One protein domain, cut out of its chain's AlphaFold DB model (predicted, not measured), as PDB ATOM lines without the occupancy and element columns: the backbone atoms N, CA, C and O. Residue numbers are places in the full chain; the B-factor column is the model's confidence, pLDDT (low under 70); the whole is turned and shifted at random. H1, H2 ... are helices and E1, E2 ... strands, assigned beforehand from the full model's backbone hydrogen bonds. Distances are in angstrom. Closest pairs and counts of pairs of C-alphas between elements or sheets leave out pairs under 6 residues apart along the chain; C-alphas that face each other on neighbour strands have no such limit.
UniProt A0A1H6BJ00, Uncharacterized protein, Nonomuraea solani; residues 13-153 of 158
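Overview. This is residues 13 to 153 of the 158 residues of an uncharacterized protein of Nonomuraea solani (UniProt A0A1H6BJ00). Two small sheets stand edge to edge with a gap between them, strands E3, E4 and E5 in one and E2, E1 and E6 in the other. The sheet E3 E4 E5 is the core of one half, with H1 over one face and the longest helix, H5, over the other; the short H2 packs on H5, and a loose loop bearing H4 reaches the end of the longest axis away from E6. The printed part has 141 residues with six named helices and six named strands, in the order E1 E2 H1 E3 E4 E5 H2 H3 H4 H5 H6 E6; both sheets are antiparallel, and the class is mixed, helices and strands. The whole is compact, with a radius of gyration of the C-alphas of 15.4 A and spans of 44 by 31 by 29 A.

Along the chain. Find C-alpha 47 at (118.435, 260.263, 251.668); from there E3 runs through residues 47 to 53, 20.4 A long. E4 returns through residues 59 to 65, 20.3 A, and E5 follows at residues 68 to 73, 15.0 A. H1 is residues 36 to 42, 9.9 A. H5, residues 121 to 133, begins at C-alpha 121 at (105.629, 243.193, 247.575) and is 18.2 A long. Look next at the second sheet: E1, residues 13 to 20, 21.8 A; E2, residues 23 to 28, 15.9 A; and E6, residues 148 to 152, 12.8 A, ending at C-alpha 152 at (98.952, 268.814, 263.809). The short helices are H2, residues 91 to 94, H3, residues 97 to 100, H4, residues 110 to 114, and H6, residues 139 to 143.

Arrangement. Begin with E3, E4 and E5, a meander, each strand the antiparallel neighbour of the one before. In the hairpin of E3 and E4, look for N 50 and O 62 at 3.0 A; in that of E4 and E5, for N 63 and O 71 at 2.9 A. H1 and H5 lie on opposite faces of this sheet, giving three layers, helices on both faces of a sheet. H5 lies over E3 at a height over the sheet of 9.7 A and runs along the strands, at 11 degrees to E3 on the local plane; the closest C-alphas of the two are those of Ala 51 and Cys 125, 6.3 A apart. H1 has a height over the sheet of 7.9 A and runs slantwise to the strands, at 46 degrees to E4 on the local plane. H2 touches H5 at residues 128 to 132 alone, the closest C-alphas being those of Glu 92 and Thr 132, 5.7 A apart. H2 and H3 meet only through their link, and H4 is apart from H3 and H5. E3 is an edge strand of its sheet and E2 an edge strand of the other, and E2 and E3 are near each other, with 11 pairs of C-alphas within 10 A. E1 and E2 form a hairpin, with N 18 and O 25 at 3.1 A; E1 and E6 are antiparallel, with N 15 and O 149 at 2.8 A. H6 is not on this sheet and is only just apart from E1, their closest C-alphas being 8.4 A apart. In H1, H4, H5 and H6 every O i to N i+4 pair is within hydrogen-bond range; H2 and H3 are too short for such a pair.

Size, cuts and confidence. The two C-alphas farthest apart are those of Glu 106 and Pro 147, 44.6 A. The printed part has no cut, and its first and last C-alphas, of Tyr 13 and Val 153, are 7.8 A apart. The one long link is E5 to H2, residues 74 to 90, with no named element. The mean pLDDT of the printed part is 81.8; look for values under 70 at residues 95 to 119 and at residue 153.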
ATOM      1  N   TYR A  13      97.725 263.746 264.371       78.62
ATOM      2  CA  TYR A  13      98.177 262.426 263.936       78.62
ATOM      3  C   TYR A  13      99.464 262.036 264.670       78.62
ATOM      4  O   TYR A  13     100.426 262.814 264.671       78.62
ATOM      5  N   PRO A  14      99.519 260.858 265.315       85.81
ATOM      6  CA  PRO A  14     100.767 260.362 265.865       85.81
ATOM      7  C   PRO A  14     101.706 259.960 264.723       85.81
ATOM      8  O   PRO A  14     101.320 259.240 263.800       85.81
ATOM      9  N   VAL A  15     102.950 260.412 264.818       89.00
ATOM     10  CA  VAL A  15     104.069 259.918 264.019       89.00
ATOM     11  C   VAL A  15     105.061 259.308 264.991       89.00
ATOM     12  O   VAL A  15     105.644 260.014 265.816       89.00
ATOM     13  N   PHE A  16     105.227 257.992 264.935       91.06
ATOM     14  CA  PHE A  16     106.266 257.309 265.688       91.06
ATOM     15  C   PHE A  16     107.616 257.656 265.080       91.06
ATOM     16  O   PHE A  16     107.781 257.626 263.861       91.06
ATOM     17  N   VAL A  17     108.567 258.010 265.933       91.81
ATOM     18  CA  VAL A  17     109.908 258.421 265.528       91.81
ATOM     19  C   VAL A  17     110.887 257.604 266.329       91.81
ATOM     20  O   VAL A  17     110.909 257.688 267.554       91.81
ATOM     21  N   ASP A  18     111.716 256.834 265.646       93.81
ATOM     22  CA  ASP A  18     112.725 256.028 266.314       93.81
ATOM     23  C   ASP A  18     113.963 255.873 265.435       93.81
ATOM     24  O   ASP A  18     113.999 256.288 264.276       93.81
ATOM     25  N   ARG A  19     115.015 255.296 266.003       93.06
ATOM     26  CA  ARG A  19     116.245 254.972 265.296       93.06
ATOM     27  C   ARG A  19     116.343 253.474 265.062       93.06
ATOM     28  O   ARG A  19     116.129 252.668 265.969       93.06
ATOM     29  N   CYS A  20     116.763 253.114 263.857       91.19
ATOM     30  CA  CYS A  20     117.206 251.770 263.519       91.19
ATOM     31  C   CYS A  20     118.605 251.874 262.898       91.19
ATOM     32  O   CYS A  20     118.774 252.248 261.738       91.19
ATOM     33  N   GLY A  21     119.634 251.644 263.719       88.81
ATOM     34  CA  GLY A  21     121.025 251.897 263.343       88.81
ATOM     35  C   GLY A  21     121.298 253.380 263.046       88.81
ATOM     36  O   GLY A  21     121.077 254.262 263.886       88.81
ATOM     37  N   SER A  22     121.813 253.661 261.848       89.19
ATOM     38  CA  SER A  22     122.061 255.022 261.354       89.19
ATOM     39  C   SER A  22     120.802 255.712 260.822       89.19
ATOM     40  O   SER A  22     120.820 256.933 260.673       89.19
ATOM     41  N   ALA A  23     119.721 254.969 260.567       92.88
ATOM     42  CA  ALA A  23     118.487 255.510 260.016       92.88
ATOM     43  C   ALA A  23     117.566 256.053 261.116       92.88
ATOM     44  O   ALA A  23     117.388 255.434 262.171       92.88
ATOM     45  N   THR A  24     116.944 257.195 260.833       93.94
ATOM     46  CA  THR A  24     115.746 257.657 261.539       93.94
ATOM     47  C   THR A  24     114.537 257.124 260.789       93.94
ATOM     48  O   THR A  24     114.442 257.307 259.577       93.94
ATOM     49  N   VAL A  25     113.628 256.476 261.503       93.19
ATOM     50  CA  VAL A  25     112.426 255.869 260.941       93.19
ATOM     51  C   VAL A  25     111.210 256.624 261.450       93.19
ATOM     52  O   VAL A  25     111.111 256.931 262.640       93.19
ATOM     53  N   LEU A  26     110.306 256.935 260.527       92.19
ATOM     54  CA  LEU A  26     109.044 257.609 260.786       92.19
ATOM     55  C   LEU A  26     107.920 256.642 260.414       92.19
ATOM     56  O   LEU A  26     107.839 256.232 259.260       92.19
ATOM     57  N   PHE A  27     107.065 256.289 261.374       89.00
ATOM     58  CA  PHE A  27     105.812 255.585 261.093       89.00
ATOM     59  C   PHE A  27     104.656 256.519 261.356       89.00
ATOM     60  O   PHE A  27     104.441 256.968 262.481       89.00
ATOM     61  N   GLU A  28     103.902 256.811 260.314       86.12
ATOM     62  CA  GLU A  28     102.783 257.730 260.384       86.12
ATOM     63  C   GLU A  28     101.454 257.015 260.209       86.12
ATOM     64  O   GLU A  28     101.324 256.016 259.501       86.12
ATOM     65  N   TRP A  29     100.439 257.585 260.841       71.38
ATOM     66  CA  TRP A  29      99.059 257.249 260.569       71.38
ATOM     67  C   TRP A  29      98.547 258.196 259.480       71.38
ATOM     68  O   TRP A  29      98.074 259.273 259.838       71.38
ATOM     69  N   ASN A  30      98.712 257.830 258.192       75.50
ATOM     70  CA  ASN A  30      98.042 258.333 256.965       75.50
ATOM     71  C   ASN A  30      98.996 258.338 255.738       75.50
ATOM     72  O   ASN A  30      99.554 257.287 255.437       75.50
ATOM     73  N   HIS A  31      99.118 259.448 254.989       79.62
ATOM     74  CA  HIS A  31      99.820 259.526 253.691       79.62
ATOM     75  C   HIS A  31     100.740 260.763 253.541       79.62
ATOM     76  O   HIS A  31     101.007 261.216 252.430       79.62
ATOM     77  N   LEU A  32     101.237 261.366 254.626       81.00
ATOM     78  CA  LEU A  32     102.186 262.489 254.503       81.00
ATOM     79  C   LEU A  32     103.505 262.040 253.851       81.00
ATOM     80  O   LEU A  32     104.087 262.789 253.070       81.00
ATOM     81  N   GLY A  33     103.925 260.801 254.096       82.25
ATOM     82  CA  GLY A  33     105.056 260.132 253.464       82.25
ATOM     83  C   GLY A  33     104.867 259.858 251.972       82.25
ATOM     84  O   GLY A  33     105.813 259.419 251.325       82.25
ATOM     85  N   THR A  34     103.695 260.136 251.397       86.69
ATOM     86  CA  THR A  34     103.489 260.128 249.938       86.69
ATOM     87  C   THR A  34     103.477 261.528 249.339       86.69
ATOM     88  O   THR A  34     103.419 261.670 248.120       86.69
ATOM     89  N   ASN A  35     103.502 262.582 250.161       89.94
ATOM     90  CA  ASN A  35     103.442 263.955 249.682       89.94
ATOM     91  C   ASN A  35     104.822 264.395 249.152       89.94
ATOM     92  O   ASN A  35     105.778 264.465 249.935       89.94
ATOM     93  N   PRO A  36     104.945 264.774 247.863       93.00
ATOM     94  CA  PRO A  36     106.224 265.183 247.289       93.00
ATOM     95  C   PRO A  36     106.903 266.329 248.038       93.00
ATOM     96  O   PRO A  36     108.112 266.280 248.240       93.00
ATOM     97  N   ALA A  37     106.150 267.326 248.513       92.38
ATOM     98  CA  ALA A  37     106.716 268.470 249.228       92.38
ATOM     99  C   ALA A  37     107.308 268.067 250.590       92.38
ATOM    100  O   ALA A  37     108.332 268.611 251.008       92.38
ATOM    101  N   VAL A  38     106.698 267.090 251.272       91.44
ATOM    102  CA  VAL A  38     107.222 266.538 252.531       91.44
ATOM    103  C   VAL A  38     108.520 265.781 252.268       91.44
ATOM    104  O   VAL A  38     109.526 266.049 252.925       91.44
ATOM    105  N   LEU A  39     108.524 264.884 251.278       94.50
ATOM    106  CA  LEU A  39     109.702 264.085 250.934       94.50
ATOM    107  C   LEU A  39     110.867 264.955 250.452       94.50
ATOM    108  O   LEU A  39     111.995 264.767 250.905       94.50
ATOM    109  N   GLN A  40     110.595 265.945 249.600       95.44
ATOM    110  CA  GLN A  40     111.590 266.914 249.140       95.44
ATOM    111  C   GLN A  40     112.222 267.644 250.325       95.44
ATOM    112  O   GLN A  40     113.443 267.607 250.476       95.44
ATOM    113  N   ARG A  41     111.411 268.212 251.225       94.75
ATOM    114  CA  ARG A  41     111.911 268.939 252.400       94.75
ATOM    115  C   ARG A  41     112.743 268.056 253.331       94.75
ATOM    116  O   ARG A  41     113.809 268.469 253.774       94.75
ATOM    117  N   LEU A  42     112.287 266.836 253.622       93.38
ATOM    118  CA  LEU A  42     113.054 265.888 254.440       93.38
ATOM    119  C   LEU A  42     114.391 265.515 253.779       93.38
ATOM    120  O   LEU A  42     115.366 265.223 254.470       93.38
ATOM    121  N   SER A  43     114.442 265.542 252.446       95.81
ATOM    122  CA  SER A  43     115.618 265.148 251.676       95.81
ATOM    123  C   SER A  43     116.680 266.237 251.503       95.81
ATOM    124  O   SER A  43     117.749 265.948 250.970       95.81
ATOM    125  N   GLU A  44     116.447 267.472 251.965       96.19
ATOM    126  CA  GLU A  44     117.414 268.582 251.848       96.19
ATOM    127  C   GLU A  44     118.785 268.248 252.468       96.19
ATOM    128  O   GLU A  44     119.818 268.687 251.970       96.19
ATOM    129  N   GLY A  45     118.806 267.429 253.527       92.69
ATOM    130  CA  GLY A  45     120.028 266.989 254.212       92.69
ATOM    131  C   GLY A  45     120.147 265.475 254.397       92.69
ATOM    132  O   GLY A  45     120.987 265.027 255.175       92.69
ATOM    133  N   ALA A  46     119.301 264.680 253.735       93.06
ATOM    134  CA  ALA A  46     119.239 263.232 253.921       93.06
ATOM    135  C   ALA A  46     118.816 262.495 252.641       93.06
ATOM    136  O   ALA A  46     118.203 263.064 251.741       93.06
ATOM    137  N   ARG A  47     119.111 261.192 252.583       92.75
ATOM    138  CA  ARG A  47     118.435 260.263 251.668       92.75
ATOM    139  C   ARG A  47     117.138 259.826 252.348       92.75
ATOM    140  O   ARG A  47     117.190 259.297 253.457       92.75
ATOM    141  N   VAL A  48     116.001 260.067 251.707       94.25
ATOM    142  CA  VAL A  48     114.675 259.756 252.248       94.25
ATOM    143  C   VAL A  48     114.053 258.647 251.423       94.25
ATOM    144  O   VAL A  48     113.982 258.747 250.200       94.25
ATOM    145  N   TYR A  49     113.581 257.617 252.114       92.56
ATOM    146  CA  TYR A  49     112.880 256.482 251.537       92.56
ATOM    147  C   TYR A  49     111.509 256.394 252.180       92.56
ATOM    148  O   TYR A  49     111.397 256.521 253.399       92.56
ATOM    149  N   SER A  50     110.484 256.182 251.368       93.25
ATOM    150  CA  SER A  50     109.114 256.047 251.847       93.25
ATOM    151  C   SER A  50     108.471 254.835 251.205       93.25
ATOM    152  O   SER A  50     108.586 254.657 249.996       93.25
ATOM    153  N   ALA A  51     107.808 254.019 252.016       91.94
ATOM    154  CA  ALA A  51     106.937 252.950 251.565       91.94
ATOM    155  C   ALA A  51     105.556 253.191 252.172       91.94
ATOM    156  O   ALA A  51     105.425 253.336 253.388       91.94
ATOM    157  N   TRP A  52     104.537 253.241 251.325       92.12
ATOM    158  CA  TRP A  52     103.159 253.472 251.730       92.12
ATOM    159  C   TRP A  52     102.216 252.572 250.950       92.12
ATOM    160  O   TRP A  52     102.459 252.269 249.782       92.12
ATOM    161  N   TRP A  53     101.120 252.175 251.588       90.31
ATOM    162  CA  TRP A  53      99.999 251.542 250.916       90.31
ATOM    163  C   TRP A  53      98.701 251.684 251.700       90.31
ATOM    164  O   TRP A  53      98.702 252.020 252.886       90.31
ATOM    165  N   ASN A  54      97.581 251.386 251.045       87.00
ATOM    166  CA  ASN A  54      96.270 251.342 251.682       87.00
ATOM    167  C   ASN A  54      95.469 250.084 251.311       87.00
ATOM    168  O   ASN A  54      95.903 249.241 250.530       87.00
ATOM    169  N   VAL A  55      94.280 249.964 251.906       83.38
ATOM    170  CA  VAL A  55      93.353 248.843 251.673       83.38
ATOM    171  C   VAL A  55      92.735 248.841 250.273       83.38
ATOM    172  O   VAL A  55      92.254 247.810 249.832       83.38
ATOM    173  N   ASN A  56      92.785 249.969 249.561       84.25
ATOM    174  CA  ASN A  56      92.272 250.112 248.195       84.25
ATOM    175  C   ASN A  56      93.371 249.844 247.153       84.25
ATOM    176  O   ASN A  56      93.365 250.468 246.095       84.25
ATOM    177  N   ALA A  57      94.357 249.009 247.497       80.75
ATOM    178  CA  ALA A  57      95.474 248.610 246.639       80.75
ATOM    179  C   ALA A  57      96.361 249.754 246.104       80.75
ATOM    180  O   ALA A  57      97.191 249.526 245.229       80.75
ATOM    181  N   ASN A  58      96.255 250.974 246.643       86.19
ATOM    182  CA  ASN A  58      97.214 252.020 246.296       86.19
ATOM    183  C   ASN A  58      98.518 251.728 247.023       86.19
ATOM    184  O   ASN A  58      98.496 251.424 248.221       86.19
ATOM    185  N   SER A  59      99.637 251.873 246.325       87.75
ATOM    186  CA  SER A  59     100.954 251.699 246.913       87.75
ATOM    187  C   SER A  59     101.952 252.682 246.315       87.75
ATOM    188  O   SER A  59     101.806 253.116 245.174       87.75
ATOM    189  N   LEU A  60     102.945 253.075 247.107       90.81
ATOM    190  CA  LEU A  60     103.990 253.980 246.659       90.81
ATOM    191  C   LEU A  60     105.306 253.670 247.368       90.81
ATOM    192  O   LEU A  60     105.385 253.731 248.595       90.81
ATOM    193  N   LEU A  61     106.343 253.380 246.586       91.12
ATOM    194  CA  LEU A  61     107.732 253.368 247.032       91.12
ATOM    195  C   LEU A  61     108.427 254.599 246.447       91.12
ATOM    196  O   LEU A  61     108.499 254.767 245.230       91.12
ATOM    197  N   SER A  62     108.927 255.479 247.307       92.88
ATOM    198  CA  SER A  62     109.528 256.751 246.905       92.88
ATOM    199  C   SER A  62     110.948 256.917 247.421       92.88
ATOM    200  O   SER A  62     111.289 256.462 248.515       92.88
ATOM    201  N   PHE A  63     111.752 257.641 246.648       93.00
ATOM    202  CA  PHE A  63     113.094 258.066 247.022       93.00
ATOM    203  C   PHE A  63     113.315 259.535 246.697       93.00
ATOM    204  O   PHE A  63     113.095 259.981 245.569       93.00
ATOM    205  N   ALA A  64     113.791 260.271 247.696       94.31
ATOM    206  CA  ALA A  64     114.161 261.668 247.572       94.31
ATOM    207  C   ALA A  64     115.565 261.915 248.138       94.31
ATOM    208  O   ALA A  64     115.971 261.316 249.138       94.31
ATOM    209  N   VAL A  65     116.317 262.805 247.494       94.12
ATOM    210  CA  VAL A  65     117.661 263.212 247.926       94.12
ATOM    211  C   VAL A  65     117.969 264.619 247.428       94.12
ATOM    212  O   VAL A  65     117.684 264.954 246.281       94.12
ATOM    213  N   GLY A  66     118.576 265.446 248.280       94.25
ATOM    214  CA  GLY A  66     119.031 266.785 247.903       94.25
ATOM    215  C   GLY A  66     117.897 267.752 247.561       94.25
ATOM    216  O   GLY A  66     118.077 268.616 246.709       94.25
ATOM    217  N   GLY A  67     116.727 267.595 248.186       95.69
ATOM    218  CA  GLY A  67     115.555 268.431 247.912       95.69
ATOM    219  C   GLY A  67     114.723 267.980 246.708       95.69
ATOM    220  O   GLY A  67     113.752 268.644 246.361       95.69
ATOM    221  N   GLU A  68     115.073 266.864 246.067       94.31
ATOM    222  CA  GLU A  68     114.415 266.365 244.860       94.31
ATOM    223  C   GLU A  68     113.756 265.008 245.125       94.31
ATOM    224  O   GLU A  68     114.398 264.090 245.639       94.31
ATOM    225  N   LEU A  69     112.487 264.861 244.731       93.81
ATOM    226  CA  LEU A  69     111.840 263.553 244.627       93.81
ATOM    227  C   LEU A  69     112.333 262.893 243.337       93.81
ATOM    228  O   LEU A  69     111.905 263.263 242.248       93.81
ATOM    229  N   VAL A  70     113.257 261.949 243.477       92.12
ATOM    230  CA  VAL A  70     113.942 261.303 242.354       92.12
ATOM    231  C   VAL A  70     113.091 260.202 241.741       92.12
ATOM    232  O   VAL A  70     113.124 260.015 240.529       92.12
ATOM    233  N   LEU A  71     112.363 259.457 242.575       90.00
ATOM    234  CA  LEU A  71     111.552 258.336 242.125       90.00
ATOM    235  C   LEU A  71     110.308 258.167 242.996       90.00
ATOM    236  O   LEU A  71     110.373 258.323 244.216       90.00
ATOM    237  N   ALA A  72     109.200 257.790 242.363       90.88
ATOM    238  CA  ALA A  72     108.003 257.288 243.019       90.88
ATOM    239  C   ALA A  72     107.375 256.207 242.127       90.88
ATOM    240  O   ALA A  72     106.979 256.503 241.002       90.88
ATOM    241  N   ILE A  73     107.331 254.966 242.610       86.88
ATOM    242  CA  ILE A  73     106.798 253.815 241.870       86.88
ATOM    243  C   ILE A  73     105.611 253.212 242.609       86.88
ATOM    244  O   ILE A  73     105.619 253.152 243.840       86.88
ATOM    245  N   ASP A  74     104.622 252.731 241.864       86.62
ATOM    246  CA  ASP A  74     103.615 251.829 242.417       86.62
ATOM    247  C   ASP A  74     104.310 250.498 242.739       86.62
ATOM    248  O   ASP A  74     104.889 249.863 241.864       86.62
ATOM    249  N   ALA A  75     104.345 250.107 244.009       81.00
ATOM    250  CA  ALA A  75     105.018 248.882 244.433       81.00
ATOM    251  C   ALA A  75     104.231 247.620 244.052       81.00
ATOM    252  O   ALA A  75     104.831 246.570 243.824       81.00
ATOM    253  N   LEU A  76     102.904 247.734 243.975       78.81
ATOM    254  CA  LEU A  76     102.008 246.673 243.543       78.81
ATOM    255  C   LEU A  76     102.033 246.542 242.022       78.81
ATOM    256  O   LEU A  76     102.010 245.421 241.531       78.81
ATOM    257  N   PHE A  77     102.138 247.652 241.284       78.12
ATOM    258  CA  PHE A  77     102.191 247.687 239.817       78.12
ATOM    259  C   PHE A  77     103.357 248.535 239.287       78.12
ATOM    260  O   PHE A  77     103.147 249.555 238.629       78.12
ATOM    261  N   PRO A  78     104.608 248.106 239.505       76.06
ATOM    262  CA  PRO A  78     105.776 248.912 239.156       76.06
ATOM    263  C   PRO A  78     105.920 249.129 237.650       76.06
ATOM    264  O   PRO A  78     106.458 250.146 237.238       76.06
ATOM    265  N   GLY A  79     105.431 248.228 236.797       75.12
ATOM    266  CA  GLY A  79     105.643 248.332 235.352       75.12
ATOM    267  C   GLY A  79     107.113 248.134 234.957       75.12
ATOM    268  O   GLY A  79     107.917 247.606 235.724       75.12
ATOM    269  N   LEU A  80     107.467 248.521 233.730       75.62
ATOM    270  CA  LEU A  80     108.815 248.317 233.196       75.62
ATOM    271  C   LEU A  80     109.826 249.309 233.780       75.62
ATOM    272  O   LEU A  80     109.535 250.490 233.958       75.62
ATOM    273  N   GLN A  81     111.060 248.841 233.978       75.31
ATOM    274  CA  GLN A  81     112.188 249.649 234.451       75.31
ATOM    275  C   GLN A  81     112.406 250.932 233.633       75.31
ATOM    276  O   GLN A  81     112.730 251.978 234.191       75.31
ATOM    277  N   GLU A  82     112.248 250.857 232.314       78.06
ATOM    278  CA  GLU A  82     112.448 251.982 231.395       78.06
ATOM    279  C   GLU A  82     111.465 253.141 231.610       78.06
ATOM    280  O   GLU A  82     111.752 254.268 231.208       78.06
ATOM    281  N   HIS A  83     110.349 252.898 232.302       80.19
ATOM    282  CA  HIS A  83     109.396 253.939 232.682       80.19
ATOM    283  C   HIS A  83     109.843 254.738 233.918       80.19
ATOM    284  O   HIS A  83     109.280 255.792 234.210       80.19
ATOM    285  N   HIS A  84     110.884 254.281 234.620       80.62
ATOM    286  CA  HIS A  84     111.353 254.858 235.880       80.62
ATOM    287  C   HIS A  84     112.602 255.705 235.689       80.62
ATOM    288  O   HIS A  84     113.730 255.307 236.008       80.62
ATOM    289  N   ALA A  85     112.397 256.924 235.188       78.88
ATOM    290  CA  ALA A  85     113.447 257.932 235.178       78.88
ATOM    291  C   ALA A  85     113.977 258.148 236.609       78.88
ATOM    292  O   ALA A  85     113.212 258.232 237.563       78.88
ATOM    293  N   GLY A  86     115.300 258.208 236.771       82.75
ATOM    294  CA  GLY A  86     115.928 258.385 238.085       82.75
ATOM    295  C   GLY A  86     116.307 257.090 238.809       82.75
ATOM    296  O   GLY A  86     117.055 257.166 239.781       82.75
ATOM    297  N   LEU A  87     115.928 255.907 238.306       82.06
ATOM    298  CA  LEU A  87     116.320 254.631 238.923       82.06
ATOM    299  C   LEU A  87     117.845 254.481 239.081       82.06
ATOM    300  O   LEU A  87     118.320 254.028 240.116       82.06
ATOM    301  N   GLY A  88     118.634 254.954 238.108       82.31
ATOM    302  CA  GLY A  88     120.104 254.950 238.192       82.31
ATOM    303  C   GLY A  88     120.694 255.848 239.293       82.31
ATOM    304  O   GLY A  88     121.869 255.727 239.626       82.31
ATOM    305  N   ARG A  89     119.893 256.744 239.886       83.12
ATOM    306  CA  ARG A  89     120.268 257.547 241.064       83.12
ATOM    307  C   ARG A  89     119.942 256.833 242.380       83.12
ATOM    308  O   ARG A  89     120.289 257.344 243.445       83.12
ATOM    309  N   TRP A  90     119.328 255.650 242.314       82.56
ATOM    310  CA  TRP A  90     119.114 254.740 243.435       82.56
ATOM    311  C   TRP A  90     119.679 253.343 243.109       82.56
ATOM    312  O   TRP A  90     118.922 252.412 242.828       82.56
ATOM    313  N   PRO A  91     121.015 253.171 243.157       74.75
ATOM    314  CA  PRO A  91     121.681 251.928 242.756       74.75
ATOM    315  C   PRO A  91     121.166 250.684 243.489       74.75
ATOM    316  O   PRO A  91     121.117 249.592 242.928       74.75
ATOM    317  N   GLU A  92     120.761 250.838 244.749       72.00
ATOM    318  CA  GLU A  92     120.259 249.737 245.567       72.00
ATOM    319  C   GLU A  92     118.868 249.250 245.118       72.00
ATOM    320  O   GLU A  92     118.622 248.042 245.133       72.00
ATOM    321  N   LEU A  93     117.991 250.147 244.646       73.12
ATOM    322  CA  LEU A  93     116.734 249.762 243.993       73.12
ATOM    323  C   LEU A  93     116.990 249.226 242.579       73.12
ATOM    324  O   LEU A  93     116.341 248.269 242.171       73.12
ATOM    325  N   GLN A  94     117.978 249.771 241.860       74.75
ATOM    326  CA  GLN A  94     118.397 249.244 240.559       74.75
ATOM    327  C   GLN A  94     118.860 247.776 240.652       74.75
ATOM    328  O   GLN A  94     118.599 246.969 239.761       74.75
ATOM    329  N   ALA A  95     119.492 247.391 241.762       67.69
ATOM    330  CA  ALA A  95     119.850 245.999 242.043       67.69
ATOM    331  C   ALA A  95     118.641 245.099 242.379       67.69
ATOM    332  O   ALA A  95     118.805 243.895 242.572       67.69
ATOM    333  N   MET A  96     117.444 245.675 242.505       66.94
ATOM    334  CA  MET A  96     116.187 244.979 242.787       66.94
ATOM    335  C   MET A  96     115.157 245.167 241.675       66.94
ATOM    336  O   MET A  96     114.028 244.722 241.831       66.94
ATOM    337  N   THR A  97     115.514 245.778 240.543       67.94
ATOM    338  CA  THR A  97     114.538 246.051 239.478       67.94
ATOM    339  C   THR A  97     113.918 244.784 238.897       67.94
ATOM    340  O   THR A  97     112.722 244.772 238.628       67.94
ATOM    341  N   ASP A  98     114.684 243.693 238.819       64.12
ATOM    342  CA  ASP A  98     114.182 242.381 238.391       64.12
ATOM    343  C   ASP A  98     113.061 241.855 239.304       64.12
ATOM    344  O   ASP A  98     112.166 241.154 238.842       64.12
ATOM    345  N   PHE A  99     113.067 242.235 240.589       63.72
ATOM    346  CA  PHE A  99     112.012 241.886 241.544       63.72
ATOM    347  C   PHE A  99     110.682 242.565 241.188       63.72
ATOM    348  O   PHE A  99     109.610 241.988 241.343       63.72
ATOM    349  N   PHE A 100     110.759 243.795 240.684       63.62
ATOM    350  CA  PHE A 100     109.602 244.580 240.271       63.62
ATOM    351  C   PHE A 100     109.164 244.260 238.829       63.62
ATOM    352  O   PHE A 100     108.020 244.503 238.465       63.62
ATOM    353  N   ALA A 101     110.029 243.662 238.009       61.06
ATOM    354  CA  ALA A 101     109.786 243.431 236.584       61.06
ATOM    355  C   ALA A 101     108.874 242.231 236.250       61.06
ATOM    356  O   ALA A 101     108.672 241.942 235.069       61.06
ATOM    357  N   ALA A 102     108.327 241.515 237.243       59.22
ATOM    358  CA  ALA A 102     107.452 240.372 236.980       59.22
ATOM    359  C   ALA A 102     106.244 240.803 236.120       59.22
ATOM    360  O   ALA A 102     105.574 241.774 236.485       59.22
ATOM    361  N   PRO A 103     105.951 240.134 234.990       55.56
ATOM    362  CA  PRO A 103     104.858 240.527 234.109       55.56
ATOM    363  C   PRO A 103     103.508 240.416 234.821       55.56
ATOM    364  O   PRO A 103     103.289 239.524 235.639       55.56
ATOM    365  N   MET A 104     102.612 241.345 234.495       58.94
ATOM    366  CA  MET A 104     101.226 241.290 234.945       58.94
ATOM    367  C   MET A 104     100.508 240.115 234.275       58.94
ATOM    368  O   MET A 104     100.637 239.977 233.054       58.94
ATOM    369  N   PRO A 105      99.734 239.298 235.012       58.91
ATOM    370  CA  PRO A 105      98.702 238.496 234.372       58.91
ATOM    371  C   PRO A 105      97.705 239.433 233.671       58.91
ATOM    372  O   PRO A 105      97.477 240.560 234.115       58.91
ATOM    373  N   GLU A 106      97.156 238.986 232.542       58.94
ATOM    374  CA  GLU A 106      96.258 239.798 231.707       58.94
ATOM    375  C   GLU A 106      94.925 240.130 232.407       58.94
ATOM    376  O   GLU A 106      94.284 241.115 232.044       58.94
ATOM    377  N   ASP A 107      94.545 239.352 233.428       61.31
ATOM    378  CA  ASP A 107      93.325 239.517 234.229       61.31
ATOM    379  C   ASP A 107      93.614 239.143 235.699       61.31
ATOM    380  O   ASP A 107      93.452 237.983 236.073       61.31
ATOM    381  N   PRO A 108      94.165 240.065 236.512       61.12
ATOM    382  CA  PRO A 108      94.475 239.784 237.910       61.12
ATOM    383  C   PRO A 108      93.191 239.783 238.747       61.12
ATOM    384  O   PRO A 108      92.532 240.820 238.862       61.12
ATOM    385  N   ASP A 109      92.861 238.659 239.381       63.38
ATOM    386  CA  ASP A 109      91.882 238.660 240.468       63.38
ATOM    387  C   ASP A 109      92.519 239.095 241.811       63.38
ATOM    388  O   ASP A 109      93.730 239.306 241.923       63.38
ATOM    389  N   GLU A 110      91.697 239.335 242.842       56.06
ATOM    390  CA  GLU A 110      92.194 239.780 244.159       56.06
ATOM    391  C   GLU A 110      93.172 238.777 244.800       56.06
ATOM    392  O   GLU A 110      94.064 239.199 245.544       56.06
ATOM    393  N   ASP A 111      93.043 237.486 244.485       57.06
ATOM    394  CA  ASP A 111      93.919 236.426 244.985       57.06
ATOM    395  C   ASP A 111      95.272 236.436 244.235       57.06
ATOM    396  O   ASP A 111      96.326 236.368 244.875       57.06
ATOM    397  N   ASP A 112      95.281 236.681 242.919       55.50
ATOM    398  CA  ASP A 112      96.480 236.866 242.085       55.50
ATOM    399  C   ASP A 112      97.305 238.109 242.482       55.50
ATOM    400  O   ASP A 112      98.535 238.132 242.347       55.50
ATOM    401  N   LEU A 113      96.654 239.159 243.001       56.25
ATOM    402  CA  LEU A 113      97.325 240.362 243.521       56.25
ATOM    403  C   LEU A 113      98.046 240.111 244.852       56.25
ATOM    404  O   LEU A 113      99.039 240.783 245.158       56.25
ATOM    405  N   GLY A 114      97.545 239.166 245.649       52.59
ATOM    406  CA  GLY A 114      98.215 238.662 246.847       52.59
ATOM    407  C   GLY A 114      99.332 237.667 246.524       52.59
ATOM    408  O   GLY A 114     100.341 237.645 247.230       52.59
ATOM    409  N   ASP A 115      99.173 236.898 245.444       46.56
ATOM    410  CA  ASP A 115     100.017 235.762 245.062       46.56
ATOM    411  C   ASP A 115     100.912 236.033 243.837       46.56
ATOM    412  O   ASP A 115     101.278 235.114 243.101       46.56
ATOM    413  N   ARG A 116     101.316 237.297 243.612       55.09
ATOM    414  CA  ARG A 116     102.315 237.677 242.595       55.09
ATOM    415  C   ARG A 116     103.616 236.890 242.845       55.09
ATOM    416  O   ARG A 116     104.486 237.309 243.602       55.09
ATOM    417  N   ALA A 117     103.715 235.709 242.233       50.34
ATOM    418  CA  ALA A 117     104.815 234.749 242.296       50.34
ATOM    419  C   ALA A 117     105.422 234.536 243.702       50.34
ATOM    420  O   ALA A 117     106.638 234.649 243.868       50.34
ATOM    421  N   GLY A 118     104.613 234.273 244.736       54.78
ATOM    422  CA  GLY A 118     105.127 234.017 246.092       54.78
ATOM    423  C   GLY A 118     105.989 235.147 246.685       54.78
ATOM    424  O   GLY A 118     106.758 234.915 247.621       54.78
ATOM    425  N   CYS A 119     105.898 236.359 246.130       60.47
ATOM    426  CA  CYS A 119     106.676 237.522 246.526       60.47
ATOM    427  C   CYS A 119     105.755 238.567 247.156       60.47
ATOM    428  O   CYS A 119     105.041 239.296 246.474       60.47
ATOM    429  N   ASP A 120     105.817 238.679 248.482       78.12
ATOM    430  CA  ASP A 120     105.152 239.749 249.222       78.12
ATOM    431  C   ASP A 120     105.804 241.099 248.872       78.12
ATOM    432  O   ASP A 120     106.894 241.438 249.346       78.12
ATOM    433  N   TRP A 121     105.145 241.882 248.016       78.44
ATOM    434  CA  TRP A 121     105.629 243.193 247.575       78.44
ATOM    435  C   TRP A 121     105.808 244.181 248.739       78.44
ATOM    436  O   TRP A 121     106.660 245.067 248.660       78.44
ATOM    437  N   ARG A 122     105.077 244.017 249.854       85.12
ATOM    438  CA  ARG A 122     105.269 244.845 251.058       85.12
ATOM    439  C   ARG A 122     106.590 244.493 251.721       85.12
ATOM    440  O   ARG A 122     107.381 245.381 252.040       85.12
ATOM    441  N   ALA A 123     106.859 243.195 251.867       82.75
ATOM    442  CA  ALA A 123     108.148 242.712 252.347       82.75
ATOM    443  C   ALA A 123     109.288 243.171 251.426       82.75
ATOM    444  O   ALA A 123     110.360 243.534 251.907       82.75
ATOM    445  N   ALA A 124     109.048 243.242 250.118       81.44
ATOM    446  CA  ALA A 124     110.016 243.753 249.158       81.44
ATOM    447  C   ALA A 124     110.335 245.238 249.347       81.44
ATOM    448  O   ALA A 124     111.512 245.600 249.354       81.44
ATOM    449  N   CYS A 125     109.325 246.092 249.551       86.12
ATOM    450  CA  CYS A 125     109.538 247.506 249.871       86.12
ATOM    451  C   CYS A 125     110.449 247.665 251.093       86.12
ATOM    452  O   CYS A 125     111.435 248.403 251.039       86.12
ATOM    453  N   PHE A 126     110.163 246.933 252.172       86.50
ATOM    454  CA  PHE A 126     111.006 246.962 253.366       86.50
ATOM    455  C   PHE A 126     112.396 246.387 253.111       86.50
ATOM    456  O   PHE A 126     113.373 246.984 253.545       86.50
ATOM    457  N   ALA A 127     112.523 245.299 252.350       85.00
ATOM    458  CA  ALA A 127     113.817 244.721 252.008       85.00
ATOM    459  C   ALA A 127     114.695 245.694 251.202       85.00
ATOM    460  O   ALA A 127     115.890 245.806 251.479       85.00
ATOM    461  N   VAL A 128     114.125 246.435 250.243       85.12
ATOM    462  CA  VAL A 128     114.842 247.504 249.525       85.12
ATOM    463  C   VAL A 128     115.355 248.547 250.518       85.12
ATOM    464  O   VAL A 128     116.537 248.899 250.484       85.12
ATOM    465  N   ILE A 129     114.490 249.038 251.410       87.94
ATOM    466  CA  ILE A 129     114.841 250.073 252.391       87.94
ATOM    467  C   ILE A 129     115.915 249.559 253.357       87.94
ATOM    468  O   ILE A 129     116.926 250.233 253.555       87.94
ATOM    469  N   ASP A 130     115.764 248.351 253.889       88.31
ATOM    470  CA  ASP A 130     116.713 247.699 254.795       88.31
ATOM    471  C   ASP A 130     118.082 247.488 254.137       88.31
ATOM    472  O   ASP A 130     119.129 247.721 254.753       88.31
ATOM    473  N   ARG A 131     118.112 247.055 252.870       85.06
ATOM    474  CA  ARG A 131     119.371 246.892 252.126       85.06
ATOM    475  C   ARG A 131     120.026 248.227 251.800       85.06
ATOM    476  O   ARG A 131     121.249 248.314 251.856       85.06
ATOM    477  N   THR A 132     119.234 249.253 251.501       85.38
ATOM    478  CA  THR A 132     119.745 250.578 251.133       85.38
ATOM    479  C   THR A 132     120.270 251.354 252.338       85.38
ATOM    480  O   THR A 132     121.286 252.041 252.260       85.38
ATOM    481  N   THR A 133     119.568 251.272 253.465       86.69
ATOM    482  CA  THR A 133     119.865 252.077 254.658       86.69
ATOM    483  C   THR A 133     120.737 251.340 255.669       86.69
ATOM    484  O   THR A 133     121.353 251.973 256.525       86.69
ATOM    485  N   GLY A 134     120.774 250.006 255.601       87.75
ATOM    486  CA  GLY A 134     121.337 249.163 256.650       87.75
ATOM    487  C   GLY A 134     120.438 249.038 257.885       87.75
ATOM    488  O   GLY A 134     120.811 248.323 258.816       87.75
ATOM    489  N   ALA A 135     119.267 249.691 257.907       89.19
ATOM    490  CA  ALA A 135     118.255 249.447 258.923       89.19
ATOM    491  C   ALA A 135     117.767 247.991 258.836       89.19
ATOM    492  O   ALA A 135     117.852 247.332 257.796       89.19
ATOM    493  N   ARG A 136     117.320 247.459 259.969       89.44
ATOM    494  CA  ARG A 136     116.704 246.136 260.065       89.44
ATOM    495  C   ARG A 136     115.347 246.311 260.716       89.44
ATOM    496  O   ARG A 136     115.254 246.379 261.940       89.44
ATOM    497  N   LEU A 137     114.314 246.436 259.895       84.31
ATOM    498  CA  LEU A 137     112.933 246.621 260.338       84.31
ATOM    499  C   LEU A 137     112.288 245.254 260.597       84.31
ATOM    500  O   LEU A 137     111.362 244.834 259.911       84.31
ATOM    501  N   THR A 138     112.831 244.518 261.570       86.62
ATOM    502  CA  THR A 138     112.317 243.193 261.941       86.62
ATOM    503  C   THR A 138     110.941 243.296 262.602       86.62
ATOM    504  O   THR A 138     110.584 244.340 263.149       86.62
ATOM    505  N   GLY A 139     110.191 242.188 262.630       84.56
ATOM    506  CA  GLY A 139     108.935 242.113 263.389       84.56
ATOM    507  C   GLY A 139     109.114 242.503 264.861       84.56
ATOM    508  O   GLY A 139     108.360 243.317 265.373       84.56
ATOM    509  N   GLU A 140     110.190 242.037 265.506       89.75
ATOM    510  CA  GLU A 140     110.530 242.429 266.884       89.75
ATOM    511  C   GLU A 140     110.744 243.943 267.027       89.75
ATOM    512  O   GLU A 140     110.290 244.550 267.998       89.75
ATOM    513  N   TRP A 141     111.422 244.571 266.059       88.44
ATOM    514  CA  TRP A 141     111.614 246.015 266.083       88.44
ATOM    515  C   TRP A 141     110.282 246.751 265.940       88.44
ATOM    516  O   TRP A 141     110.119 247.747 266.623       88.44
ATOM    517  N   LEU A 142     109.354 246.260 265.110       85.69
ATOM    518  CA  LEU A 142     108.034 246.863 264.877       85.69
ATOM    519  C   LEU A 142     107.066 246.693 266.058       85.69
ATOM    520  O   LEU A 142     106.209 247.544 266.286       85.69
ATOM    521  N   GLU A 143     107.169 245.586 266.793       89.38
ATOM    522  CA  GLU A 143     106.261 245.256 267.901       89.38
ATOM    523  C   GLU A 143     106.641 245.934 269.223       89.38
ATOM    524  O   GLU A 143     105.841 245.975 270.166       89.38
ATOM    525  N   ARG A 144     107.858 246.479 269.325       91.00
ATOM    526  CA  ARG A 144     108.304 247.154 270.546       91.00
ATOM    527  C   ARG A 144     107.645 248.534 270.696       91.00
ATOM    528  O   ARG A 144     107.253 249.166 269.719       91.00
ATOM    529  N   PRO A 145     107.569 249.080 271.922       91.56
ATOM    530  CA  PRO A 145     107.117 250.452 272.114       91.56
ATOM    531  C   PRO A 145     108.050 251.464 271.432       91.56
ATOM    532  O   PRO A 145     109.251 251.481 271.707       91.56
ATOM    533  N   HIS A 146     107.479 252.356 270.622       91.12
ATOM    534  CA  HIS A 146     108.197 253.459 269.982       91.12
ATOM    535  C   HIS A 146     107.768 254.816 270.555       91.12
ATOM    536  O   HIS A 146     106.581 255.015 270.846       91.12
ATOM    537  N   PRO A 147     108.694 255.784 270.693       92.50
ATOM    538  CA  PRO A 147     108.305 257.156 270.967       92.50
ATOM    539  C   PRO A 147     107.522 257.718 269.778       92.50
ATOM    540  O   PRO A 147     107.746 257.342 268.629       92.50
ATOM    541  N   TYR A 148     106.607 258.643 270.053       90.88
ATOM    542  CA  TYR A 148     105.856 259.332 269.012       90.88
ATOM    543  C   TYR A 148     105.797 260.828 269.274       90.88
ATOM    544  O   TYR A 148     105.815 261.293 270.415       90.88
ATOM    545  N   VAL A 149     105.703 261.580 268.186       89.44
ATOM    546  CA  VAL A 149     105.348 262.994 268.189       89.44
ATOM    547  C   VAL A 149     103.940 263.142 267.637       89.44
ATOM    548  O   VAL A 149     103.478 262.330 266.841       89.44
ATOM    549  N   THR A 150     103.229 264.174 268.075       86.94
ATOM    550  CA  THR A 150     101.917 264.502 267.513       86.94
ATOM    551  C   THR A 150     102.094 265.587 266.466       86.94
ATOM    552  O   THR A 150     102.538 266.688 266.789       86.94
ATOM    553  N   VAL A 151     101.747 265.277 265.220       79.56
ATOM    554  CA  VAL A 151     101.733 266.241 264.124       79.56
ATOM    555  C   VAL A 151     100.323 266.790 263.999       79.56
ATOM    556  O   VAL A 151      99.362 266.039 263.845       79.56
ATOM    557  N   ARG A 152     100.205 268.115 264.079       79.50
ATOM    558  CA  ARG A 152      98.952 268.814 263.809       79.50
ATOM    559  C   ARG A 152      98.981 269.288 262.373       79.50
ATOM    560  O   ARG A 152      99.841 270.096 262.022       79.50
ATOM    561  N   VAL A 153      98.072 268.773 261.558       67.12
ATOM    562  CA  VAL A 153      97.872 269.311 260.215       67.12
ATOM    563  C   VAL A 153      96.904 270.477 260.393       67.12
ATOM    564  O   VAL A 153      95.795 270.247 260.870       67.12
TER     565      VAL A 153